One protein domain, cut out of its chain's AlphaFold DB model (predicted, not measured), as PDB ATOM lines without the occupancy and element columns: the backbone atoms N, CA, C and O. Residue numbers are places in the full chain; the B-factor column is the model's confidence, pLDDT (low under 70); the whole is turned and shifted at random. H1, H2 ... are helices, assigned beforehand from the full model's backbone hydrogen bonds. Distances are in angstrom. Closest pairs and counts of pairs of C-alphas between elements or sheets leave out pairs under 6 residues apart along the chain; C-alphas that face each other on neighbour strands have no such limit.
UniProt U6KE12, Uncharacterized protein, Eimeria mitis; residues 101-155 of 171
ATOM      1  N   GLU A 101     -16.167 -33.008  14.036       90.75
ATOM      2  CA  GLU A 101     -14.920 -33.217  14.788       90.75
ATOM      3  C   GLU A 101     -14.699 -34.696  15.115       90.75
ATOM      4  O   GLU A 101     -13.606 -35.223  14.911       90.75
ATOM      5  N   MET A 102     -15.746 -35.384  15.579       90.69
ATOM      6  CA  MET A 102     -15.672 -36.805  15.919       90.69
ATOM      7  C   MET A 102     -15.450 -37.675  14.677       90.69
ATOM      8  O   MET A 102     -14.719 -38.664  14.726       90.69
ATOM      9  N   MET A 103     -16.064 -37.303  13.556       92.19
ATOM     10  CA  MET A 103     -15.888 -37.957  12.264       92.19
ATOM     11  C   MET A 103     -14.438 -37.846  11.785       92.19
ATOM     12  O   MET A 103     -13.822 -38.868  11.487       92.19
ATOM     13  N   LEU A 104     -13.861 -36.639  11.797       91.69
ATOM     14  CA  LEU A 104     -12.463 -36.407  11.417       91.69
ATOM     15  C   LEU A 104     -11.484 -37.149  12.334       91.69
ATOM     16  O   LEU A 104     -10.486 -37.696  11.864       91.69
ATOM     17  N   GLU A 105     -11.773 -37.205  13.634       93.19
ATOM     18  CA  GLU A 105     -10.964 -37.967  14.586       93.19
ATOM     19  C   GLU A 105     -11.030 -39.474  14.307       93.19
ATOM     20  O   GLU A 105     -10.001 -40.148  14.275       93.19
ATOM     21  N   ARG A 106     -12.216 -40.028  14.031       93.00
ATOM     22  CA  ARG A 106     -12.346 -41.445  13.658       93.00
ATOM     23  C   ARG A 106     -11.687 -41.766  12.321       93.00
ATOM     24  O   ARG A 106     -11.069 -42.819  12.211       93.00
ATOM     25  N   MET A 107     -11.782 -40.875  11.334       93.25
ATOM     26  CA  MET A 107     -11.102 -41.037  10.045       93.25
ATOM     27  C   MET A 107      -9.589 -41.095  10.226       93.25
ATOM     28  O   MET A 107      -8.952 -41.993   9.689       93.25
ATOM     29  N   ARG A 108      -9.017 -40.204  11.043       90.88
ATOM     30  CA  ARG A 108      -7.588 -40.226  11.395       90.88
ATOM     31  C   ARG A 108      -7.175 -41.510  12.120       90.88
ATOM     32  O   ARG A 108      -6.061 -41.990  11.962       90.88
ATOM     33  N   ASN A 109      -8.082 -42.077  12.908       92.12
ATOM     34  CA  ASN A 109      -7.865 -43.326  13.632       92.12
ATOM     35  C   ASN A 109      -8.263 -44.581  12.827       92.12
ATOM     36  O   ASN A 109      -8.348 -45.672  13.396       92.12
ATOM     37  N   ASN A 110      -8.476 -44.461  11.511       91.88
ATOM     38  CA  ASN A 110      -8.684 -45.579  10.589       91.88
ATOM     39  C   ASN A 110      -7.411 -45.824   9.754       91.88
ATOM     40  O   ASN A 110      -7.393 -45.466   8.583       91.88
ATOM     41  N   PRO A 111      -6.328 -46.406  10.304       90.25
ATOM     42  CA  PRO A 111      -5.116 -46.659   9.533       90.25
ATOM     43  C   PRO A 111      -5.317 -47.792   8.521       90.25
ATOM     44  O   PRO A 111      -6.065 -48.748   8.770       90.25
ATOM     45  N   TRP A 112      -4.583 -47.729   7.411       90.81
ATOM     46  CA  TRP A 112      -4.421 -48.849   6.489       90.81
ATOM     47  C   TRP A 112      -3.912 -50.111   7.203       90.81
ATOM     48  O   TRP A 112      -2.958 -50.056   7.979       90.81
ATOM     49  N   ARG A 113      -4.540 -51.262   6.927       92.19
ATOM     50  CA  ARG A 113      -4.176 -52.567   7.521       92.19
ATOM     51  C   ARG A 113      -3.843 -53.656   6.498       92.19
ATOM     52  O   ARG A 113      -3.677 -54.807   6.881       92.19
ATOM     53  N   GLY A 114      -3.723 -53.300   5.221       88.62
ATOM     54  CA  GLY A 114      -3.416 -54.248   4.144       88.62
ATOM     55  C   GLY A 114      -4.626 -54.751   3.349       88.62
ATOM     56  O   GLY A 114      -4.417 -55.415   2.340       88.62
ATOM     57  N   ASP A 115      -5.856 -54.419   3.756       89.94
ATOM     58  CA  ASP A 115      -7.097 -54.836   3.089       89.94
ATOM     59  C   ASP A 115      -7.933 -53.616   2.657       89.94
ATOM     60  O   ASP A 115      -8.324 -52.783   3.484       89.94
ATOM     61  N   TYR A 116      -8.208 -53.516   1.352       85.81
ATOM     62  CA  TYR A 116      -8.999 -52.430   0.765       85.81
ATOM     63  C   TYR A 116     -10.461 -52.465   1.187       85.81
ATOM     64  O   TYR A 116     -11.017 -51.424   1.529       85.81
ATOM     65  N   ASN A 117     -11.077 -53.644   1.185       89.19
ATOM     66  CA  ASN A 117     -12.490 -53.792   1.507       89.19
ATOM     67  C   ASN A 117     -12.738 -53.450   2.973       89.19
ATOM     68  O   ASN A 117     -13.682 -52.726   3.279       89.19
ATOM     69  N   GLU A 118     -11.864 -53.902   3.877       92.88
ATOM     70  CA  GLU A 118     -11.950 -53.552   5.296       92.88
ATOM     71  C   GLU A 118     -11.760 -52.043   5.503       92.88
ATOM     72  O   GLU A 118     -12.530 -51.408   6.228       92.88
ATOM     73  N   TYR A 119     -10.764 -51.443   4.844       92.69
ATOM     74  CA  TYR A 119     -10.499 -50.012   4.955       92.69
ATOM     75  C   TYR A 119     -11.676 -49.159   4.457       92.69
ATOM     76  O   TYR A 119     -12.125 -48.257   5.170       92.69
ATOM     77  N   ILE A 120     -12.194 -49.474   3.264       91.56
ATOM     78  CA  ILE A 120     -13.337 -48.792   2.646       91.56
ATOM     79  C   ILE A 120     -14.590 -48.982   3.497       91.56
ATOM     80  O   ILE A 120     -15.295 -48.007   3.738       91.56
ATOM     81  N   ALA A 121     -14.852 -50.191   4.003       92.62
ATOM     82  CA  ALA A 121     -16.020 -50.458   4.838       92.62
ATOM     83  C   ALA A 121     -16.002 -49.623   6.125       92.62
ATOM     84  O   ALA A 121     -16.997 -48.970   6.443       92.62
ATOM     85  N   ARG A 122     -14.861 -49.562   6.830       94.00
ATOM     86  CA  ARG A 122     -14.723 -48.723   8.036       94.00
ATOM     87  C   ARG A 122     -14.853 -47.237   7.719       94.00
ATOM     88  O   ARG A 122     -15.490 -46.507   8.473       94.00
ATOM     89  N   PHE A 123     -14.273 -46.781   6.609       93.38
ATOM     90  CA  PHE A 123     -14.409 -45.390   6.182       93.38
ATOM     91  C   PHE A 123     -15.870 -45.048   5.853       93.38
ATOM     92  O   PHE A 123     -16.393 -44.045   6.339       93.38
ATOM     93  N   ALA A 124     -16.552 -45.904   5.090       91.44
ATOM     94  CA  ALA A 124     -17.954 -45.743   4.727       91.44
ATOM     95  C   ALA A 124     -18.872 -45.744   5.958       91.44
ATOM     96  O   ALA A 124     -19.790 -44.931   6.029       91.44
ATOM     97  N   GLU A 125     -18.597 -46.590   6.953       91.31
ATOM     98  CA  GLU A 125     -19.326 -46.596   8.222       91.31
ATOM     99  C   GLU A 125     -19.187 -45.259   8.970       91.31
ATOM    100  O   GLU A 125     -20.179 -44.719   9.465       91.31
ATOM    101  N   ILE A 126     -17.979 -44.686   9.016       92.00
ATOM    102  CA  ILE A 126     -17.746 -43.372   9.634       92.00
ATOM    103  C   ILE A 126     -18.529 -42.279   8.892       92.00
ATOM    104  O   ILE A 126     -19.157 -41.437   9.536       92.00
ATOM    105  N   VAL A 127     -18.529 -42.306   7.555       90.50
ATOM    106  CA  VAL A 127     -19.277 -41.348   6.721       90.50
ATOM    107  C   VAL A 127     -20.785 -41.478   6.918       90.50
ATOM    108  O   VAL A 127     -21.467 -40.466   7.060       90.50
ATOM    109  N   ALA A 128     -21.308 -42.701   6.982       87.38
ATOM    110  CA  ALA A 128     -22.737 -42.958   7.146       87.38
ATOM    111  C   ALA A 128     -23.289 -42.425   8.483       87.38
ATOM    112  O   ALA A 128     -24.424 -41.947   8.551       87.38
ATOM    113  N   GLN A 129     -22.470 -42.460   9.539       86.94
ATOM    114  CA  GLN A 129     -22.836 -41.981  10.875       86.94
ATOM    115  C   GLN A 129     -22.612 -40.470  11.070       86.94
ATOM    116  O   GLN A 129     -23.076 -39.919  12.072       86.94
ATOM    117  N   GLY A 130     -21.886 -39.804  10.167       84.31
ATOM    118  CA  GLY A 130     -21.356 -38.454  10.368       84.31
ATOM    119  C   GLY A 130     -22.138 -37.303   9.747       84.31
ATOM    120  O   GLY A 130     -23.198 -37.465   9.142       84.31
ATOM    121  N   GLU A 131     -21.609 -36.096   9.935       81.12
ATOM    122  CA  GLU A 131     -22.050 -34.897   9.225       81.12
ATOM    123  C   GLU A 131     -21.625 -34.938   7.746       81.12
ATOM    124  O   GLU A 131     -20.695 -35.639   7.353       81.12
ATOM    125  N   THR A 132     -22.318 -34.179   6.895       80.81
ATOM    126  CA  THR A 132     -21.933 -34.031   5.490       80.81
ATOM    127  C   THR A 132     -20.629 -33.239   5.375       80.81
ATOM    128  O   THR A 132     -20.598 -32.051   5.685       80.81
ATOM    129  N   LEU A 133     -19.578 -33.888   4.875       83.38
ATOM    130  CA  LEU A 133     -18.349 -33.234   4.427       83.38
ATOM    131  C   LEU A 133     -18.386 -33.001   2.914       83.38
ATOM    132  O   LEU A 133     -19.103 -33.691   2.185       83.38
ATOM    133  N   ALA A 134     -17.607 -32.026   2.443       87.06
ATOM    134  CA  ALA A 134     -17.391 -31.825   1.015       87.06
ATOM    135  C   ALA A 134     -16.696 -33.055   0.404       87.06
ATOM    136  O   ALA A 134     -15.916 -33.730   1.081       87.06
ATOM    137  N   ALA A 135     -16.963 -33.350  -0.870       86.06
ATOM    138  CA  ALA A 135     -16.390 -34.521  -1.534       86.06
ATOM    139  C   ALA A 135     -14.855 -34.460  -1.543       86.06
ATOM    140  O   ALA A 135     -14.190 -35.453  -1.266       86.06
ATOM    141  N   GLU A 136     -14.301 -33.271  -1.769       87.88
ATOM    142  CA  GLU A 136     -12.864 -33.008  -1.756       87.88
ATOM    143  C   GLU A 136     -12.264 -33.288  -0.374       87.88
ATOM    144  O   GLU A 136     -11.195 -33.882  -0.265       87.88
ATOM    145  N   GLU A 137     -12.974 -32.922   0.695       90.62
ATOM    146  CA  GLU A 137     -12.539 -33.191   2.066       90.62
ATOM    147  C   GLU A 137     -12.567 -34.691   2.385       90.62
ATOM    148  O   GLU A 137     -11.612 -35.215   2.959       90.62
ATOM    149  N   LEU A 138     -13.612 -35.407   1.959       90.69
ATOM    150  CA  LEU A 138     -13.693 -36.861   2.119       90.69
ATOM    151  C   LEU A 138     -12.547 -37.575   1.404       90.69
ATOM    152  O   LEU A 138     -11.938 -38.472   1.983       90.69
ATOM    153  N   VAL A 139     -12.231 -37.159   0.177       89.94
ATOM    154  CA  VAL A 139     -11.113 -37.707  -0.603       89.94
ATOM    155  C   VAL A 139      -9.786 -37.473   0.121       89.94
ATOM    156  O   VAL A 139      -9.000 -38.408   0.274       89.94
ATOM    157  N   LEU A 140      -9.553 -36.264   0.641       90.94
ATOM    158  CA  LEU A 140      -8.349 -35.963   1.418       90.94
ATOM    159  C   LEU A 140      -8.247 -36.836   2.677       90.94
ATOM    160  O   LEU A 140      -7.199 -37.426   2.930       90.94
ATOM    161  N   CYS A 141      -9.331 -36.973   3.445       90.75
ATOM    162  CA  CYS A 141      -9.357 -37.838   4.627       90.75
ATOM    163  C   CYS A 141      -9.147 -39.320   4.283       90.75
ATOM    164  O   CYS A 141      -8.510 -40.044   5.052       90.75
ATOM    165  N   PHE A 142      -9.669 -39.771   3.140       90.75
ATOM    166  CA  PHE A 142      -9.510 -41.140   2.665       90.75
ATOM    167  C   PHE A 142      -8.052 -41.451   2.323       90.75
ATOM    168  O   PHE A 142      -7.538 -42.480   2.750       90.75
ATOM    169  N   PHE A 143      -7.363 -40.561   1.608       89.75
ATOM    170  CA  PHE A 143      -5.964 -40.786   1.234       89.75
ATOM    171  C   PHE A 143      -4.975 -40.526   2.373       89.75
ATOM    172  O   PHE A 143      -3.929 -41.164   2.411       89.75
ATOM    173  N   ALA A 144      -5.308 -39.670   3.345       88.75
ATOM    174  CA  ALA A 144      -4.416 -39.339   4.461       88.75
ATOM    175  C   ALA A 144      -3.976 -40.547   5.314       88.75
ATOM    176  O   ALA A 144      -2.950 -40.471   5.986       88.75
ATOM    177  N   ASN A 145      -4.737 -41.648   5.304       86.06
ATOM    178  CA  ASN A 145      -4.452 -42.837   6.115       86.06
ATOM    179  C   ASN A 145      -4.009 -44.056   5.288       86.06
ATOM    180  O   ASN A 145      -3.870 -45.155   5.835       86.06
ATOM    181  N   ILE A 146      -3.774 -43.862   3.987       87.94
ATOM    182  CA  ILE A 146      -3.259 -44.874   3.063       87.94
ATOM    183  C   ILE A 146      -1.789 -44.542   2.744       87.94
ATOM    184  O   ILE A 146      -1.469 -43.371   2.533       87.94
ATOM    185  N   PRO A 147      -0.874 -45.532   2.691       86.69
ATOM    186  CA  PRO A 147       0.495 -45.308   2.225       86.69
ATOM    187  C   PRO A 147       0.524 -44.674   0.830       86.69
ATOM    188  O   PRO A 147      -0.263 -45.058  -0.038       86.69
ATOM    189  N   VAL A 148       1.440 -43.730   0.597       82.44
ATOM    190  CA  VAL A 148       1.492 -42.950  -0.653       82.44
ATOM    191  C   VAL A 148       1.598 -43.846  -1.887       82.44
ATOM    192  O   VAL A 148       0.920 -43.609  -2.877       82.44
ATOM    193  N   GLU A 149       2.325 -44.957  -1.789       83.50
ATOM    194  CA  GLU A 149       2.511 -45.915  -2.882       83.50
ATOM    195  C   GLU A 149       1.197 -46.599  -3.279       83.50
ATOM    196  O   GLU A 149       0.981 -46.949  -4.439       83.50
ATOM    197  N   ILE A 150       0.307 -46.805  -2.306       80.94
ATOM    198  CA  ILE A 150      -1.022 -47.369  -2.532       80.94
ATOM    199  C   ILE A 150      -1.966 -46.298  -3.090       80.94
ATOM    200  O   ILE A 150      -2.731 -46.581  -4.012       80.94
ATOM    201  N   GLY A 151      -1.885 -45.065  -2.583       76.00
ATOM    202  CA  GLY A 151      -2.654 -43.931  -3.102       76.00
ATOM    203  C   GLY A 151      -2.321 -43.597  -4.561       76.00
ATOM    204  O   GLY A 151      -3.227 -43.410  -5.376       76.00
ATOM    205  N   ASP A 152      -1.036 -43.605  -4.911       78.94
ATOM    206  CA  ASP A 152      -0.547 -43.371  -6.271       78.94
ATOM    207  C   ASP A 152      -1.040 -44.453  -7.231       78.94
ATOM    208  O   ASP A 152      -1.513 -44.141  -8.322       78.94
ATOM    209  N   ARG A 153      -1.004 -45.724  -6.808       78.75
ATOM    210  CA  ARG A 153      -1.562 -46.833  -7.588       78.75
ATOM    211  C   ARG A 153      -3.057 -46.675  -7.829       78.75
ATOM    212  O   ARG A 153      -3.474 -46.775  -8.972       78.75
ATOM    213  N   LEU A 154      -3.846 -46.379  -6.794       71.75
ATOM    214  CA  LEU A 154      -5.291 -46.152  -6.939       71.75
ATOM    215  C   LEU A 154      -5.592 -45.009  -7.914       71.75
ATOM    216  O   LEU A 154      -6.503 -45.110  -8.734       71.75
ATOM    217  N   THR A 155      -4.806 -43.935  -7.850       73.56
ATOM    218  CA  THR A 155      -4.967 -42.779  -8.737       73.56
ATOM    219  C   THR A 155      -4.575 -43.118 -10.175       73.56
ATOM    220  O   THR A 155      -5.280 -42.742 -11.106       73.56
TER     221      THR A 155
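This is residues 101 to 155 of the 171 residues of an uncharacterized protein of Eimeria mitis (UniProt U6KE12). A helical hairpin of two antiparallel helices, H1 and the longer H2, lies side by side, and a third helix, H3, packs slantwise on H1, so that the centres of the three make a triangle. A short fourth helix, H4, sits at one end, beyond the last residues of H3 and away from the hairpin. The printed part has 55 residues with four named helices, in the order H1, H2, H3, H4, and no named strand; the class is all helix. The whole is compact, with a radius of gyration of the C-alphas of 10.8 A, and spans 29 by 21 by 15 A.

H1 holds residues 101 to 108, starting at C-alpha 101, (-14.920, -33.217, 14.788), and is 10.7 A long. H2, residues 116 to 129, is the longest helix at 20.1 A, and its C-alpha 116 is at (-8.999, -52.430, 0.765). H3 holds residues 135 to 143 and measures 12.5 A. H4, residues 148 to 155, is 10.3 A long and ends at C-alpha 155, (-4.967, -42.779, -8.737).

H1 and H2 form a helical hairpin and touch, at a shallow tilt of 1 degrees, opposite ways. H2 touches H1 with residues 123 to 127 alone; the closest C-alphas, of Met 103 and Ile 126, are 6.3 A apart. H1 and H3 touch at a steep tilt of 41 degrees, the same way, with the closest C-alphas, of Met 107 and Cys 141, 6.5 A apart. H2 and H3 are close but not clearly touching, the closest C-alphas being those of Phe 123 and Phe 142, 7.4 A. H3 and H4 are also close but not clearly touching, with the closest C-alphas, of Phe 143 and Gly 151, at 6.3 A. H4 is apart from H1 and H2. In H1, H2, H3 and H4 every O i to N i+4 pair is within hydrogen-bond range.

The two C-alphas farthest apart, of Glu 131 and Glu 149, are 29.5 A apart. The printed part has no cut and no long link. The mean pLDDT of the printed part is 88.0, that of H4 is 78, and no printed residue is under 70.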